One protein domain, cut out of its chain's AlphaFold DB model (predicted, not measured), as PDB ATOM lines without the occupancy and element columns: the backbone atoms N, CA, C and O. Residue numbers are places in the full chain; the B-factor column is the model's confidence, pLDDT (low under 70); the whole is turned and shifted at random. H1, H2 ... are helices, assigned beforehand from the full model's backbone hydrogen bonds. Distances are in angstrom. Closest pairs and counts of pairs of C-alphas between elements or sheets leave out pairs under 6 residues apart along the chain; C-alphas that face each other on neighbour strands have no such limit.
ATOM      1  N   GLN A   4      -7.580   2.504 -92.270       78.75
ATOM      2  CA  GLN A   4      -8.832   2.891 -91.617       78.75
ATOM      3  C   GLN A   4      -9.470   1.751 -90.805       78.75
ATOM      4  O   GLN A   4      -9.955   1.982 -89.701       78.75
ATOM      5  N   ILE A   5      -9.438   0.512 -91.307       80.75
ATOM      6  CA  ILE A   5     -10.062  -0.644 -90.643       80.75
ATOM      7  C   ILE A   5      -9.314  -0.999 -89.360       80.75
ATOM      8  O   ILE A   5      -9.931  -1.217 -88.318       80.75
ATOM      9  N   SER A   6      -7.983  -1.031 -89.425       81.81
ATOM     10  CA  SER A   6      -7.140  -1.319 -88.265       81.81
ATOM     11  C   SER A   6      -7.357  -0.298 -87.149       81.81
ATOM     12  O   SER A   6      -7.442  -0.678 -85.985       81.81
ATOM     13  N   ILE A   7      -7.526   0.977 -87.510       86.00
ATOM     14  CA  ILE A   7      -7.838   2.054 -86.565       86.00
ATOM     15  C   ILE A   7      -9.190   1.803 -85.883       86.00
ATOM     16  O   ILE A   7      -9.278   1.876 -84.660       86.00
ATOM     17  N   ILE A   8     -10.231   1.449 -86.644       85.50
ATOM     18  CA  ILE A   8     -11.565   1.158 -86.093       85.50
ATOM     19  C   ILE A   8     -11.519  -0.022 -85.118       85.50
ATOM     20  O   ILE A   8     -12.084   0.061 -84.028       85.50
ATOM     21  N   ILE A   9     -10.828  -1.106 -85.484       86.44
ATOM     22  CA  ILE A   9     -10.675  -2.276 -84.610       86.44
ATOM     23  C   ILE A   9      -9.940  -1.873 -83.333       86.44
ATOM     24  O   ILE A   9     -10.429  -2.157 -82.245       86.44
ATOM     25  N   PHE A  10      -8.819  -1.158 -83.447       89.38
ATOM     26  CA  PHE A  10      -8.048  -0.706 -82.290       89.38
ATOM     27  C   PHE A  10      -8.881   0.159 -81.338       89.38
ATOM     28  O   PHE A  10      -8.917  -0.110 -80.137       89.38
ATOM     29  N   PHE A  11      -9.613   1.147 -81.863       90.81
ATOM     30  CA  PHE A  11     -10.515   1.962 -81.050       90.81
ATOM     31  C   PHE A  11     -11.639   1.138 -80.429       90.81
ATOM     32  O   PHE A  11     -11.994   1.386 -79.281       90.81
ATOM     33  N   SER A  12     -12.170   0.139 -81.135       91.31
ATOM     34  CA  SER A  12     -13.187  -0.758 -80.583       91.31
ATOM     35  C   SER A  12     -12.641  -1.622 -79.437       91.31
ATOM     36  O   SER A  12     -13.317  -1.782 -78.418       91.31
ATOM     37  N   ILE A  13     -11.407  -2.134 -79.549       92.19
ATOM     38  CA  ILE A  13     -10.720  -2.844 -78.454       92.19
ATOM     39  C   ILE A  13     -10.550  -1.900 -77.265       92.19
ATOM     40  O   ILE A  13     -10.969  -2.226 -76.157       92.19
ATOM     41  N   LEU A  14      -9.979  -0.715 -77.492       93.62
ATOM     42  CA  LEU A  14      -9.729   0.262 -76.435       93.62
ATOM     43  C   LEU A  14     -11.029   0.670 -75.733       93.62
ATOM     44  O   LEU A  14     -11.093   0.679 -74.506       93.62
ATOM     45  N   PHE A  15     -12.077   0.945 -76.507       94.12
ATOM     46  CA  PHE A  15     -13.398   1.285 -75.999       94.12
ATOM     47  C   PHE A  15     -13.930   0.184 -75.075       94.12
ATOM     48  O   PHE A  15     -14.242   0.453 -73.916       94.12
ATOM     49  N   ASN A  16     -13.955  -1.070 -75.525       93.25
ATOM     50  CA  ASN A  16     -14.437  -2.176 -74.696       93.25
ATOM     51  C   ASN A  16     -13.519  -2.471 -73.489       93.25
ATOM     52  O   ASN A  16     -14.006  -2.901 -72.443       93.25
ATOM     53  N   TYR A  17     -12.222  -2.164 -73.560       92.81
ATOM     54  CA  TYR A  17     -11.338  -2.216 -72.392       92.81
ATOM     55  C   TYR A  17     -11.643  -1.101 -71.373       92.81
ATOM     56  O   TYR A  17     -11.598  -1.327 -70.163       92.81
ATOM     57  N   CYS A  18     -12.049   0.091 -71.822       93.38
ATOM     58  CA  CYS A  18     -12.518   1.148 -70.920       93.38
ATOM     59  C   CYS A  18     -13.745   0.705 -70.113       93.38
ATOM     60  O   CYS A  18     -13.831   1.020 -68.927       93.38
ATOM     61  N   TYR A  19     -14.665  -0.068 -70.702       93.06
ATOM     62  CA  TYR A  19     -15.779  -0.655 -69.948       93.06
ATOM     63  C   TYR A  19     -15.295  -1.510 -68.781       93.06
ATOM     64  O   TYR A  19     -15.794  -1.358 -67.668       93.06
ATOM     65  N   TYR A  20     -14.303  -2.369 -69.024       91.25
ATOM     66  CA  TYR A  20     -13.700  -3.213 -67.996       91.25
ATOM     67  C   TYR A  20     -13.148  -2.394 -66.819       91.25
ATOM     68  O   TYR A  20     -13.373  -2.753 -65.662       91.25
ATOM     69  N   LEU A  21     -12.482  -1.269 -67.092       90.69
ATOM     70  CA  LEU A  21     -11.969  -0.376 -66.046       90.69
ATOM     71  C   LEU A  21     -13.083   0.381 -65.307       90.69
ATOM     72  O   LEU A  21     -12.980   0.621 -64.105       90.69
ATOM     73  N   LEU A  22     -14.144   0.778 -66.016       92.38
ATOM     74  CA  LEU A  22     -15.256   1.540 -65.449       92.38
ATOM     75  C   LEU A  22     -16.163   0.670 -64.578       92.38
ATOM     76  O   LEU A  22     -16.527   1.089 -63.483       92.38
ATOM     77  N   ILE A  23     -16.503  -0.543 -65.024       91.12
ATOM     78  CA  ILE A  23     -17.441  -1.413 -64.305       91.12
ATOM     79  C   ILE A  23     -16.900  -1.873 -62.945       91.12
ATOM     80  O   ILE A  23     -17.685  -2.090 -62.025       91.12
ATOM     81  N   GLN A  24     -15.573  -1.938 -62.782       87.81
ATOM     82  CA  GLN A  24     -14.914  -2.218 -61.498       87.81
ATOM     83  C   GLN A  24     -15.117  -1.115 -60.453       87.81
ATOM     84  O   GLN A  24     -15.061  -1.391 -59.262       87.81
ATOM     85  N   LYS A  25     -15.352   0.131 -60.882       89.19
ATOM     86  CA  LYS A  25     -15.543   1.282 -59.982       89.19
ATOM     87  C   LYS A  25     -17.007   1.502 -59.594       89.19
ATOM     88  O   LYS A  25     -17.300   2.405 -58.817       89.19
ATOM     89  N   ILE A  26     -17.936   0.739 -60.174       89.94
ATOM     90  CA  ILE A  26     -19.372   0.912 -59.952       89.94
ATOM     91  C   ILE A  26     -19.878  -0.169 -58.999       89.94
ATOM     92  O   ILE A  26     -19.957  -1.344 -59.361       89.94
ATOM     93  N   GLU A  27     -20.324   0.264 -57.822       86.12
ATOM     94  CA  GLU A  27     -20.889  -0.612 -56.789       86.12
ATOM     95  C   GLU A  27     -22.382  -0.899 -57.016       86.12
ATOM     96  O   GLU A  27     -22.875  -1.993 -56.744       86.12
ATOM     97  N   THR A  28     -23.139   0.060 -57.563       90.69
ATOM     98  CA  THR A  28     -24.596  -0.087 -57.691       90.69
ATOM     99  C   THR A  28     -24.999  -0.891 -58.931       90.69
ATOM    100  O   THR A  28     -24.641  -0.572 -60.069       90.69
ATOM    101  N   LYS A  29     -25.852  -1.908 -58.739       88.50
ATOM    102  CA  LYS A  29     -26.361  -2.771 -59.828       88.50
ATOM    103  C   LYS A  29     -27.050  -1.987 -60.954       88.50
ATOM    104  O   LYS A  29     -26.915  -2.339 -62.124       88.50
ATOM    105  N   ILE A  30     -27.754  -0.901 -60.620       92.19
ATOM    106  CA  ILE A  30     -28.447  -0.044 -61.597       92.19
ATOM    107  C   ILE A  30     -27.445   0.638 -62.533       92.19
ATOM    108  O   ILE A  30     -27.620   0.599 -63.752       92.19
ATOM    109  N   ASN A  31     -26.382   1.232 -61.987       92.50
ATOM    110  CA  ASN A  31     -25.383   1.928 -62.794       92.50
ATOM    111  C   ASN A  31     -24.554   0.940 -63.623       92.50
ATOM    112  O   ASN A  31     -24.275   1.224 -64.786       92.50
ATOM    113  N   ARG A  32     -24.265  -0.259 -63.089       92.31
ATOM    114  CA  ARG A  32     -23.636  -1.351 -63.854       92.31
ATOM    115  C   ARG A  32     -24.484  -1.742 -65.065       92.31
ATOM    116  O   ARG A  32     -23.963  -1.862 -66.169       92.31
ATOM    117  N   LYS A  33     -25.802  -1.882 -64.882       93.56
ATOM    118  CA  LYS A  33     -26.731  -2.221 -65.971       93.56
ATOM    119  C   LYS A  33     -26.815  -1.112 -67.021       93.56
ATOM    120  O   LYS A  33     -26.796  -1.409 -68.211       93.56
ATOM    121  N   LYS A  34     -26.889   0.156 -66.601       95.31
ATOM    122  CA  LYS A  34     -26.868   1.303 -67.528       95.31
ATOM    123  C   LYS A  34     -25.585   1.319 -68.358       95.31
ATOM    124  O   LYS A  34     -25.664   1.452 -69.575       95.31
ATOM    125  N   LEU A  35     -24.432   1.125 -67.715       95.25
ATOM    126  CA  LEU A  35     -23.144   1.050 -68.398       95.25
ATOM    127  C   LEU A  35     -23.124  -0.097 -69.421       95.25
ATOM    128  O   LEU A  35     -22.765   0.128 -70.572       95.25
ATOM    129  N   LEU A  36     -23.580  -1.298 -69.037       95.38
ATOM    130  CA  LEU A  36     -23.680  -2.446 -69.946       95.38
ATOM    131  C   LEU A  36     -24.522  -2.114 -71.184       95.38
ATOM    132  O   LEU A  36     -24.097  -2.397 -72.301       95.38
ATOM    133  N   ILE A  37     -25.698  -1.507 -70.998       96.44
ATOM    134  CA  ILE A  37     -26.603  -1.159 -72.102       96.44
ATOM    135  C   ILE A  37     -25.933  -0.186 -73.075       96.44
ATOM    136  O   ILE A  37     -25.993  -0.411 -74.280       96.44
ATOM    137  N   VAL A  38     -25.263   0.858 -72.575       96.25
ATOM    138  CA  VAL A  38     -24.563   1.837 -73.425       96.25
ATOM    139  C   VAL A  38     -23.520   1.147 -74.307       96.25
ATOM    140  O   VAL A  38     -23.504   1.345 -75.522       96.25
ATOM    141  N   PHE A  39     -22.686   0.290 -73.719       96.50
ATOM    142  CA  PHE A  39     -21.642  -0.416 -74.460       96.50
ATOM    143  C   PHE A  39     -22.203  -1.465 -75.429       96.50
ATOM    144  O   PHE A  39     -21.695  -1.597 -76.543       96.50
ATOM    145  N   LEU A  40     -23.277  -2.170 -75.057       95.94
ATOM    146  CA  LEU A  40     -23.999  -3.081 -75.951       95.94
ATOM    147  C   LEU A  40     -24.539  -2.352 -77.182       95.94
ATOM    148  O   LEU A  40     -24.317  -2.805 -78.303       95.94
ATOM    149  N   VAL A  41     -25.215  -1.217 -76.980       96.00
ATOM    150  CA  VAL A  41     -25.796  -0.417 -78.068       96.00
ATOM    151  C   VAL A  41     -24.713   0.044 -79.039       96.00
ATOM    152  O   VAL A  41     -24.912  -0.043 -80.246       96.00
ATOM    153  N   ILE A  42     -23.549   0.465 -78.541       94.12
ATOM    154  CA  ILE A  42     -22.438   0.913 -79.393       94.12
ATOM    155  C   ILE A  42     -21.825  -0.252 -80.187       94.12
ATOM    156  O   ILE A  42     -21.593  -0.114 -81.390       94.12
ATOM    157  N   ASN A  43     -21.612  -1.415 -79.564       93.44
ATOM    158  CA  ASN A  43     -21.093  -2.601 -80.255       93.44
ATOM    159  C   ASN A  43     -22.058  -3.089 -81.347       93.44
ATOM    160  O   ASN A  43     -21.659  -3.291 -82.494       93.44
ATOM    161  N   ILE A  44     -23.345  -3.220 -81.013       93.19
ATOM    162  CA  ILE A  44     -24.383  -3.631 -81.964       93.19
ATOM    163  C   ILE A  44     -24.540  -2.581 -83.070       93.19
ATOM    164  O   ILE A  44     -24.604  -2.940 -84.242       93.19
ATOM    165  N   GLY A  45     -24.556  -1.291 -82.725       90.75
ATOM    166  CA  GLY A  45     -24.648  -0.199 -83.694       90.75
ATOM    167  C   GLY A  45     -23.482  -0.206 -84.681       90.75
ATOM    168  O   GLY A  45     -23.696  -0.089 -85.884       90.75
ATOM    169  N   THR A  46     -22.261  -0.454 -84.200       87.81
ATOM    170  CA  THR A  46     -21.076  -0.614 -85.059       87.81
ATOM    171  C   THR A  46     -21.266  -1.774 -86.037       87.81
ATOM    172  O   THR A  46     -21.064  -1.610 -87.240       87.81
ATOM    173  N   LEU A  47     -21.735  -2.931 -85.560       87.50
ATOM    174  CA  LEU A  47     -22.022  -4.078 -86.423       87.50
ATOM    175  C   LEU A  47     -23.109  -3.761 -87.464       87.50
ATOM    176  O   LEU A  47     -22.959  -4.135 -88.627       87.50
ATOM    177  N   MET A  48     -24.173  -3.047 -87.081       87.12
ATOM    178  CA  MET A  48     -25.226  -2.616 -88.009       87.12
ATOM    179  C   MET A  48     -24.687  -1.685 -89.100       87.12
ATOM    180  O   MET A  48     -24.975  -1.904 -90.276       87.12
ATOM    181  N   ILE A  49     -23.865  -0.695 -88.739       85.62
ATOM    182  CA  ILE A  49     -23.284   0.272 -89.683       85.62
ATOM    183  C   ILE A  49     -22.348  -0.415 -90.683       85.62
ATOM    184  O   ILE A  49     -22.388  -0.121 -91.874       85.62
ATOM    185  N   PHE A  50     -21.504  -1.345 -90.236       84.06
ATOM    186  CA  PHE A  50     -20.568  -1.996 -91.154       84.06
ATOM    187  C   PHE A  50     -21.219  -3.103 -91.983       84.06
ATOM    188  O   PHE A  50     -20.888  -3.248 -93.154       84.06
ATOM    189  N   LYS A  51     -22.140  -3.885 -91.411       83.69
ATOM    190  CA  LYS A  51     -22.669  -5.083 -92.078       83.69
ATOM    191  C   LYS A  51     -24.003  -4.866 -92.792       83.69
ATOM    192  O   LYS A  51     -24.244  -5.505 -93.810       83.69
ATOM    193  N   TYR A  52     -24.860  -3.984 -92.280       84.31
ATOM    194  CA  TYR A  52     -26.259  -3.876 -92.713       84.31
ATOM    195  C   TYR A  52     -26.637  -2.500 -93.272       84.31
ATOM    196  O   TYR A  52     -27.776  -2.303 -93.675       84.31
ATOM    197  N   ASN A  53     -25.706  -1.548 -93.348       84.56
ATOM    198  CA  ASN A  53     -26.014  -0.193 -93.808       84.56
ATOM    199  C   ASN A  53     -26.636  -0.150 -95.214       84.56
ATOM    200  O   ASN A  53     -27.654   0.504 -95.407       84.56
ATOM    201  N   ASN A  54     -26.109  -0.919 -96.173       85.12
ATOM    202  CA  ASN A  54     -26.698  -0.977 -97.516       85.12
ATOM    203  C   ASN A  54     -28.103  -1.585 -97.511       85.12
ATOM    204  O   ASN A  54     -28.985  -1.044 -98.166       85.12
ATOM    205  N   PHE A  55     -28.346  -2.611 -96.692       85.06
ATOM    206  CA  PHE A  55     -29.689  -3.155 -96.497       85.06
ATOM    207  C   PHE A  55     -30.657  -2.075 -95.980       85.06
ATOM    208  O   PHE A  55     -31.760  -1.938 -96.500       85.06
ATOM    209  N   PHE A  56     -30.256  -1.252 -95.004       85.38
ATOM    210  CA  PHE A  56     -31.101  -0.154 -94.517       85.38
ATOM    211  C   PHE A  56     -31.349   0.923 -95.582       85.38
ATOM    212  O   PHE A  56     -32.490   1.349 -95.757       85.38
ATOM    213  N   ILE A  57     -30.312   1.337 -96.319       86.19
ATOM    214  CA  ILE A  57     -30.429   2.332 -97.396       86.19
ATOM    215  C   ILE A  57     -31.368   1.835 -98.499       86.19
ATOM    216  O   ILE A  57     -32.223   2.589 -98.959       86.19
ATOM    217  N   GLU A  58     -31.252   0.567 -98.897       87.75
ATOM    218  CA  GLU A  58     -32.128  -0.058 -99.893       87.75
ATOM    219  C   GLU A  58     -33.588  -0.070 -99.438       87.75
ATOM    220  O   GLU A  58     -34.464   0.323-100.204       87.75
ATOM    221  N   ASN A  59     -33.859  -0.432 -98.179       88.44
ATOM    222  CA  ASN A  59     -35.217  -0.421 -97.632       88.44
ATOM    223  C   ASN A  59     -35.808   0.998 -97.556       88.44
ATOM    224  O   ASN A  59     -36.965   1.202 -97.919       88.44
ATOM    225  N   ILE A  60     -35.020   1.995 -97.137       89.12
ATOM    226  CA  ILE A  60     -35.456   3.401 -97.119       89.12
ATOM    227  C   ILE A  60     -35.753   3.880 -98.543       89.12
ATOM    228  O   ILE A  60     -36.809   4.463 -98.785       89.12
ATOM    229  N   ASN A  61     -34.866   3.586 -99.496       90.94
ATOM    230  CA  ASN A  61     -35.069   3.918-100.904       90.94
ATOM    231  C   ASN A  61     -36.318   3.242-101.482       90.94
ATOM    232  O   ASN A  61     -37.054   3.881-102.229       90.94
ATOM    233  N   ALA A  62     -36.599   1.993-101.110       90.25
ATOM    234  CA  ALA A  62     -37.786   1.274-101.558       90.25
ATOM    235  C   ALA A  62     -39.087   1.871-100.989       90.25
ATOM    236  O   ALA A  62     -40.046   2.067-101.735       90.25
ATOM    237  N   ILE A  63     -39.118   2.199 -99.693       93.00
ATOM    238  CA  ILE A  63     -40.319   2.707 -99.007       93.00
ATOM    239  C   ILE A  63     -40.595   4.170 -99.374       93.00
ATOM    240  O   ILE A  63     -41.716   4.525 -99.735       93.00
ATOM    241  N   PHE A  64     -39.574   5.025 -99.303       92.00
ATOM    242  CA  PHE A  64     -39.712   6.471 -99.494       92.00
ATOM    243  C   PHE A  64     -39.445   6.920-100.935       92.00
ATOM    244  O   PHE A  64     -39.484   8.116-101.220       92.00
ATOM    245  N   LYS A  65     -39.170   5.979-101.852       88.44
ATOM    246  CA  LYS A  65     -38.797   6.243-103.254       88.44
ATOM    247  C   LYS A  65     -37.626   7.230-103.388       88.44
ATOM    248  O   LYS A  65     -37.541   7.986-104.356       88.44
ATOM    249  N   THR A  66     -36.724   7.235-102.408       88.31
ATOM    250  CA  THR A  66     -35.505   8.051-102.413       88.31
ATOM    251  C   THR A  66     -34.400   7.386-103.241       88.31
ATOM    252  O   THR A  66     -34.474   6.206-103.575       88.31
ATOM    253  N   LYS A  67     -33.359   8.150-103.594       85.88
ATOM    254  CA  LYS A  67     -32.196   7.671-104.367       85.88
ATOM    255  C   LYS A  67     -30.887   7.895-103.610       85.88
ATOM    256  O   LYS A  67     -29.929   8.431-104.161       85.88
ATOM    257  N   TYR A  68     -30.849   7.528-102.331       86.12
ATOM    258  CA  TYR A  68     -29.602   7.582-101.572       86.12
ATOM    259  C   TYR A  68     -28.595   6.583-102.147       86.12
ATOM    260  O   TYR A  68     -28.942   5.434-102.426       86.12
ATOM    261  N   SER A  69     -27.352   7.021-102.339       83.75
ATOM    262  CA  SER A  69     -26.274   6.174-102.848       83.75
ATOM    263  C   SER A  69     -25.854   5.133-101.812       83.75
ATOM    264  O   SER A  69     -25.675   5.467-100.639       83.75
ATOM    265  N   LEU A  70     -25.618   3.899-102.259       81.62
ATOM    266  CA  LEU A  70     -25.065   2.843-101.412       81.62
ATOM    267  C   LEU A  70     -23.670   3.225-100.914       81.62
ATOM    268  O   LEU A  70     -22.820   3.693-101.678       81.62
ATOM    269  N   LEU A  71     -23.420   2.979 -99.631       78.12
ATOM    270  CA  LEU A  71     -22.124   3.214 -99.016       78.12
ATOM    271  C   LEU A  71     -21.246   1.976 -99.230       78.12
ATOM    272  O   LEU A  71     -21.507   0.892 -98.708       78.12
ATOM    273  N   LYS A  72     -20.158   2.133 -99.987       72.12
ATOM    274  CA  LYS A  72     -19.117   1.103-100.128       72.12
ATOM    275  C   LYS A  72     -18.156   1.163 -98.940       72.12
ATOM    276  O   LYS A  72     -16.991   1.525 -99.082       72.12
ATOM    277  N   LEU A  73     -18.663   0.841 -97.754       75.38
ATOM    278  CA  LEU A  73     -17.832   0.663 -96.566       75.38
ATOM    279  C   LEU A  73     -17.064  -0.655 -96.685       75.38
ATOM    280  O   LEU A  73     -17.651  -1.712 -96.908       75.38
ATOM    281  N   ALA A  74     -15.743  -0.596 -96.526       75.06
ATOM    282  CA  ALA A  74     -14.938  -1.801 -96.412       75.06
ATOM    283  C   ALA A  74     -15.234  -2.476 -95.064       75.06
ATOM    284  O   ALA A  74     -14.983  -1.903 -94.003       75.06
ATOM    285  N   VAL A  75     -15.779  -3.688 -95.116       75.62
ATOM    286  CA  VAL A  75     -16.126  -4.459 -93.921       75.62
ATOM    287  C   VAL A  75     -14.897  -5.242 -93.461       75.62
ATOM    288  O   VAL A  75     -14.296  -5.945 -94.278       75.62
ATOM    289  N   PRO A  76     -14.503  -5.161 -92.177       75.00
ATOM    290  CA  PRO A  76     -13.440  -6.007 -91.664       75.00
ATOM    291  C   PRO A  76     -13.891  -7.465 -91.701       75.00
ATOM    292  O   PRO A  76     -14.965  -7.806 -91.192       75.00
ATOM    293  N   LEU A  77     -13.058  -8.336 -92.266       75.38
ATOM    294  CA  LEU A  77     -13.279  -9.773 -92.173       75.38
ATOM    295  C   LEU A  77     -13.332 -10.166 -90.685       75.38
ATOM    296  O   LEU A  77     -12.474  -9.752 -89.910       75.38
ATOM    297  N   GLY A  78     -14.358 -10.915 -90.279       78.25
ATOM    298  CA  GLY A  78     -14.524 -11.330 -88.881       78.25
ATOM    299  C   GLY A  78     -15.180 -10.304 -87.946       78.25
ATOM    300  O   GLY A  78     -15.339 -10.608 -86.768       78.25
ATOM    301  N   ILE A  79     -15.648  -9.135 -88.425       84.19
ATOM    302  CA  ILE A  79     -16.289  -8.123 -87.551       84.19
ATOM    303  C   ILE A  79     -17.444  -8.692 -86.712       84.19
ATOM    304  O   ILE A  79     -17.610  -8.312 -85.561       84.19
ATOM    305  N   SER A  80     -18.216  -9.645 -87.248       86.25
ATOM    306  CA  SER A  80     -19.299 -10.287 -86.489       86.25
ATOM    307  C   SER A  80     -18.768 -11.082 -85.294       86.25
ATOM    308  O   SER A  80     -19.235 -10.873 -84.180       86.25
ATOM    309  N   PHE A  81     -17.771 -11.946 -85.505       84.75
ATOM    310  CA  PHE A  81     -17.161 -12.736 -84.433       84.75
ATOM    311  C   PHE A  81     -16.491 -11.838 -83.398       84.75
ATOM    312  O   PHE A  81     -16.748 -11.982 -82.205       84.75
ATOM    313  N   PHE A  82     -15.721 -10.856 -83.863       86.50
ATOM    314  CA  PHE A  82     -15.065  -9.874 -83.014       86.50
ATOM    315  C   PHE A  82     -16.067  -9.111 -82.127       86.50
ATOM    316  O   PHE A  82     -15.914  -9.072 -80.907       86.50
ATOM    317  N   THR A  83     -17.151  -8.577 -82.702       90.12
ATOM    318  CA  THR A  83     -18.193  -7.882 -81.931       90.12
ATOM    319  C   THR A  83     -18.916  -8.824 -80.964       90.12
ATOM    320  O   THR A  83     -19.203  -8.431 -79.835       90.12
ATOM    321  N   PHE A  84     -19.195 -10.074 -81.348       88.62
ATOM    322  CA  PHE A  84     -19.829 -11.036 -80.440       88.62
ATOM    323  C   PHE A  84     -18.929 -11.425 -79.265       88.62
ATOM    324  O   PHE A  84     -19.428 -11.553 -78.149       88.62
ATOM    325  N   GLN A  85     -17.617 -11.543 -79.475       88.12
ATOM    326  CA  GLN A  85     -16.661 -11.762 -78.389       88.12
ATOM    327  C   GLN A  85     -16.617 -10.575 -77.426       88.12
ATOM    328  O   GLN A  85     -16.683 -10.770 -76.213       88.12
ATOM    329  N   GLN A  86     -16.595  -9.345 -77.952       90.75
ATOM    330  CA  GLN A  86     -16.686  -8.137 -77.130       90.75
ATOM    331  C   GLN A  86     -17.985  -8.109 -76.321       90.75
ATOM    332  O   GLN A  86     -17.945  -7.898 -75.115       90.75
ATOM    333  N   ILE A  87     -19.131  -8.398 -76.941       92.06
ATOM    334  CA  ILE A  87     -20.421  -8.458 -76.241       92.06
ATOM    335  C   ILE A  87     -20.416  -9.533 -75.148       92.06
ATOM    336  O   ILE A  87     -20.845  -9.249 -74.028       92.06
ATOM    337  N   SER A  88     -19.919 -10.740 -75.441       89.25
ATOM    338  CA  SER A  88     -19.800 -11.810 -74.440       89.25
ATOM    339  C   SER A  88     -18.961 -11.346 -73.255       89.25
ATOM    340  O   SER A  88     -19.391 -11.486 -72.116       89.25
ATOM    341  N   PHE A  89     -17.822 -10.703 -73.522       88.56
ATOM    342  CA  PHE A  89     -16.962 -10.124 -72.497       88.56
ATOM    343  C   PHE A  89     -17.697  -9.082 -71.638       88.56
ATOM    344  O   PHE A  89     -17.675  -9.174 -70.412       88.56
ATOM    345  N   LEU A  90     -18.417  -8.130 -72.243       91.62
ATOM    346  CA  LEU A  90     -19.187  -7.119 -71.500       91.62
ATOM    347  C   LEU A  90     -20.235  -7.747 -70.567       91.62
ATOM    348  O   LEU A  90     -20.414  -7.300 -69.427       91.62
ATOM    349  N   VAL A  91     -20.943  -8.768 -71.062       91.25
ATOM    350  CA  VAL A  91     -21.992  -9.483 -70.323       91.25
ATOM    351  C   VAL A  91     -21.392 -10.323 -69.198       91.25
ATOM    352  O   VAL A  91     -21.931 -10.311 -68.089       91.25
ATOM    353  N   ASP A  92     -20.277 -11.005 -69.447       87.62
ATOM    354  CA  ASP A  92     -19.579 -11.810 -68.446       87.62
ATOM    355  C   ASP A  92     -19.052 -10.934 -67.300       87.62
ATOM    356  O   ASP A  92     -19.256 -11.271 -66.135       87.62
ATOM    357  N   LEU A  93     -18.486  -9.758 -67.600       88.38
ATOM    358  CA  LEU A  93     -18.068  -8.766 -66.597       88.38
ATOM    359  C   LEU A  93     -19.233  -8.180 -65.790       88.38
ATOM    360  O   LEU A  93     -19.085  -7.829 -64.620       88.38
ATOM    361  N   TYR A  94     -20.397  -8.018 -66.419       90.38
ATOM    362  CA  TYR A  94     -21.587  -7.553 -65.715       90.38
ATOM    363  C   TYR A  94     -22.099  -8.613 -64.732       90.38
ATOM    364  O   TYR A  94     -22.497  -8.255 -63.621       90.38
ATOM    365  N   ARG A  95     -22.082  -9.892 -65.140       86.94
ATOM    366  CA  ARG A  95     -22.592 -11.036 -64.365       86.94
ATOM    367  C   ARG A  95     -21.649 -11.500 -63.257       86.94
ATOM    368  O   ARG A  95     -22.138 -11.897 -62.205       86.94
ATOM    369  N   ASN A  96     -20.341 -11.477 -63.494       73.69
ATOM    370  CA  ASN A  96     -19.344 -12.003 -62.567       73.69
ATOM    371  C   ASN A  96     -18.666 -10.868 -61.793       73.69
ATOM    372  O   ASN A  96     -18.159  -9.920 -62.383       73.69
ATOM    373  N   GLU A  97     -18.609 -10.994 -60.468       61.28
ATOM    374  CA  GLU A  97     -17.880 -10.055 -59.601       61.28
ATOM    375  C   GLU A  97     -16.397 -10.457 -59.435       61.28
ATOM    376  O   GLU A  97     -15.546  -9.597 -59.231       61.28
ATOM    377  N   ASN A  98     -16.060 -11.738 -59.642       61.59
ATOM    378  CA  ASN A  98     -14.709 -12.298 -59.471       61.59
ATOM    379  C   ASN A  98     -13.943 -12.408 -60.793       61.59
ATOM    380  O   ASN A  98     -13.532 -13.489 -61.214       61.59
ATOM    381  N   VAL A  99     -13.792 -11.284 -61.483       65.50
ATOM    382  CA  VAL A  99     -13.038 -11.236 -62.735       65.50
ATOM    383  C   VAL A  99     -11.566 -10.984 -62.413       65.50
ATOM    384  O   VAL A  99     -11.226 -10.003 -61.752       65.50
ATOM    385  N   ILE A 100     -10.693 -11.869 -62.892       65.62
ATOM    386  CA  ILE A 100      -9.236 -11.733 -62.765       65.62
ATOM    387  C   ILE A 100      -8.788 -10.409 -63.400       65.62
ATOM    388  O   ILE A 100      -9.363  -9.944 -64.387       65.62
ATOM    389  N   ARG A 101      -7.771  -9.760 -62.822       71.62
ATOM    390  CA  ARG A 101      -7.219  -8.536 -63.409       71.62
ATOM    391  C   ARG A 101      -6.611  -8.834 -64.779       71.62
ATOM    392  O   ARG A 101      -5.732  -9.681 -64.882       71.62
ATOM    393  N   TYR A 102      -7.049  -8.105 -65.803       75.31
ATOM    394  CA  TYR A 102      -6.569  -8.270 -67.172       75.31
ATOM    395  C   TYR A 102      -5.713  -7.083 -67.585       75.31
ATOM    396  O   TYR A 102      -6.227  -5.955 -67.647       75.31
ATOM    397  N   PRO A 103      -4.433  -7.298 -67.910       85.75
ATOM    398  CA  PRO A 103      -3.681  -6.280 -68.606       85.75
ATOM    399  C   PRO A 103      -4.223  -6.144 -70.040       85.75
ATOM    400  O   PRO A 103      -4.886  -7.028 -70.593       85.75
ATOM    401  N   PHE A 104      -4.036  -4.958 -70.616       89.06
ATOM    402  CA  PHE A 104      -4.610  -4.605 -71.918       89.06
ATOM    403  C   PHE A 104      -4.122  -5.529 -73.042       89.06
ATOM    404  O   PHE A 104      -4.876  -5.829 -73.967       89.06
ATOM    405  N   ILE A 105      -2.872  -5.986 -72.952       89.19
ATOM    406  CA  ILE A 105      -2.215  -6.787 -73.985       89.19
ATOM    407  C   ILE A 105      -2.887  -8.156 -74.107       89.19
ATOM    408  O   ILE A 105      -3.218  -8.572 -75.208       89.19
ATOM    409  N   GLU A 106      -3.170  -8.824 -72.996       86.94
ATOM    410  CA  GLU A 106      -3.805 -10.142 -72.926       86.94
ATOM    411  C   GLU A 106      -5.254 -10.070 -73.410       86.94
ATOM    412  O   GLU A 106      -5.722 -10.960 -74.120       86.94
ATOM    413  N   TYR A 107      -5.949  -8.975 -73.090       88.12
ATOM    414  CA  TYR A 107      -7.275  -8.697 -73.634       88.12
ATOM    415  C   TYR A 107      -7.244  -8.510 -75.157       88.12
ATOM    416  O   TYR A 107      -8.031  -9.127 -75.880       88.12
ATOM    417  N   ALA A 108      -6.320  -7.685 -75.658       89.25
ATOM    418  CA  ALA A 108      -6.156  -7.459 -77.088       89.25
ATOM    419  C   ALA A 108      -5.755  -8.753 -77.816       89.25
ATOM    420  O   ALA A 108      -6.319  -9.050 -78.864       89.25
ATOM    421  N   LEU A 109      -4.851  -9.550 -77.239       86.31
ATOM    422  CA  LEU A 109      -4.435 -10.852 -77.763       86.31
ATOM    423  C   LEU A 109      -5.603 -11.835 -77.829       86.31
ATOM    424  O   LEU A 109      -5.755 -12.506 -78.842       86.31
ATOM    425  N   HIS A 110      -6.455 -11.894 -76.803       84.75
ATOM    426  CA  HIS A 110      -7.642 -12.751 -76.807       84.75
ATOM    427  C   HIS A 110      -8.598 -12.413 -77.965       84.75
ATOM    428  O   HIS A 110      -9.060 -13.317 -78.666       84.75
ATOM    429  N   LEU A 111      -8.867 -11.123 -78.190       85.75
ATOM    430  CA  LEU A 111      -9.756 -10.667 -79.264       85.75
ATOM    431  C   LEU A 111      -9.138 -10.784 -80.660       85.75
ATOM    432  O   LEU A 111      -9.841 -11.046 -81.632       85.75
ATOM    433  N   LEU A 112      -7.831 -10.549 -80.773       85.50
ATOM    434  CA  LEU A 112      -7.101 -10.583 -82.040       85.50
ATOM    435  C   LEU A 112      -6.534 -11.967 -82.358       85.50
ATOM    436  O   LEU A 112      -5.833 -12.118 -83.360       85.50
ATOM    437  N   PHE A 113      -6.822 -12.977 -81.534       82.12
ATOM    438  CA  PHE A 113      -6.309 -14.316 -81.751       82.12
ATOM    439  C   PHE A 113      -6.831 -14.873 -83.077       82.12
ATOM    440  O   PHE A 113      -8.012 -15.192 -83.249       82.12
ATOM    441  N   PHE A 114      -5.917 -14.985 -84.037       71.62
ATOM    442  CA  PHE A 114      -6.249 -15.280 -85.425       71.62
ATOM    443  C   PHE A 114      -6.893 -16.657 -85.611       71.62
ATOM    444  O   PHE A 114      -7.621 -16.849 -86.582       71.62
ATOM    445  N   GLY A 115      -6.660 -17.592 -84.679       65.06
ATOM    446  CA  GLY A 115      -7.268 -18.917 -84.718       65.06
ATOM    447  C   GLY A 115      -8.797 -18.854 -84.748       65.06
ATOM    448  O   GLY A 115      -9.421 -19.657 -85.430       65.06
ATOM    449  N   TRP A 116      -9.425 -17.875 -84.089       69.00
ATOM    450  CA  TRP A 116     -10.890 -17.800 -84.064       69.00
ATOM    451  C   TRP A 116     -11.510 -16.477 -84.493       69.00
ATOM    452  O   TRP A 116     -12.726 -16.433 -84.663       69.00
ATOM    453  N   VAL A 117     -10.728 -15.418 -84.718       69.38
ATOM    454  CA  VAL A 117     -11.280 -14.091 -85.049       69.38
ATOM    455  C   VAL A 117     -12.107 -14.073 -86.345       69.38
ATOM    456  O   VAL A 117     -13.028 -13.270 -86.482       69.38
ATOM    457  N   THR A 118     -11.804 -14.954 -87.301       65.44
ATOM    458  CA  THR A 118     -12.498 -15.013 -88.597       65.44
ATOM    459  C   THR A 118     -13.690 -15.963 -88.592       65.44
ATOM    460  O   THR A 118     -14.734 -15.599 -89.133       65.44
ATOM    461  N   SER A 119     -13.528 -17.148 -87.992       61.31
ATOM    462  CA  SER A 119     -14.491 -18.255 -88.117       61.31
ATOM    463  C   SER A 119     -14.436 -19.286 -86.980       61.31
ATOM    464  O   SER A 119     -15.023 -20.355 -87.118       61.31
ATOM    465  N   GLY A 120     -13.691 -19.049 -85.897       65.12
ATOM    466  CA  GLY A 120     -13.491 -20.081 -84.873       65.12
ATOM    467  C   GLY A 120     -14.578 -20.101 -83.796       65.12
ATOM    468  O   GLY A 120     -15.500 -19.280 -83.808       65.12
ATOM    469  N   PRO A 121     -14.492 -21.045 -82.841       64.94
ATOM    470  CA  PRO A 121     -15.459 -21.145 -81.756       64.94
ATOM    471  C   PRO A 121     -15.481 -19.857 -80.922       64.94
ATOM    472  O   PRO A 121     -14.451 -19.221 -80.698       64.94
ATOM    473  N   ILE A 122     -16.660 -19.476 -80.424       69.69
ATOM    474  CA  ILE A 122     -16.787 -18.352 -79.488       69.69
ATOM    475  C   ILE A 122     -16.223 -18.811 -78.138       69.69
ATOM    476  O   ILE A 122     -16.904 -19.486 -77.365       69.69
ATOM    477  N   VAL A 123     -14.956 -18.483 -77.881       70.62
ATOM    478  CA  VAL A 123     -14.252 -18.874 -76.654       70.62
ATOM    479  C   VAL A 123     -14.501 -17.853 -75.548       70.62
ATOM    480  O   VAL A 123     -14.474 -16.644 -75.779       70.62
TER     481      VAL A 123
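This is residues 4 to 123 of the 215 residues of the protein "D-alanyl-lipoteichoic acid acyltransferase DltB (MBOAT superfamily)" of Faecalicoccus acidiformans (UniProt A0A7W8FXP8). What shape? H2, H1 and H4 form an up-and-down bundle, each running against the one before along the chain; H5 packs on H1, and H3 is an arm past one end of H2. What make-up? The 120 printed residues have six named helices, H1 to H6, and no named strand: all helix. The whole is only just loose, close to compact, with a radius of gyration of the C-alphas of 16.7 A and spans of 53 by 35 by 24 A.

Which helix is longest? H2, residues 29 to 51, spans 32.5 A from C-alpha 29 at (-26.361, -2.771, -59.828). And the others? H1 is residues 4 to 23, from C-alpha 4 at (-8.832, 2.891, -91.617), H3 53 to 64, H4 79 to 95, H5 104 to 112 and H6 114 to 117.

What touches H2? H1 and H4 do, both running opposite ways to H2: H1, with its residues 16 to 23 alone, at a shallow tilt of 10 degrees, the closest C-alphas, those of Ile 23 and Arg 32, 6.2 A apart, the two forming a helical hairpin; and H4 at a shallow tilt of 4 degrees, the closest C-alphas, those of Asn 43 and Thr 83, 6.3 A apart. Which backbones bond? In H1 to H5 every O i to N i+4 pair is within hydrogen-bond range.

Which link is long? H3 to H4, residues 65 to 78. Where is confidence low? Residues 97 to 100 and 115 to 122 are under 70.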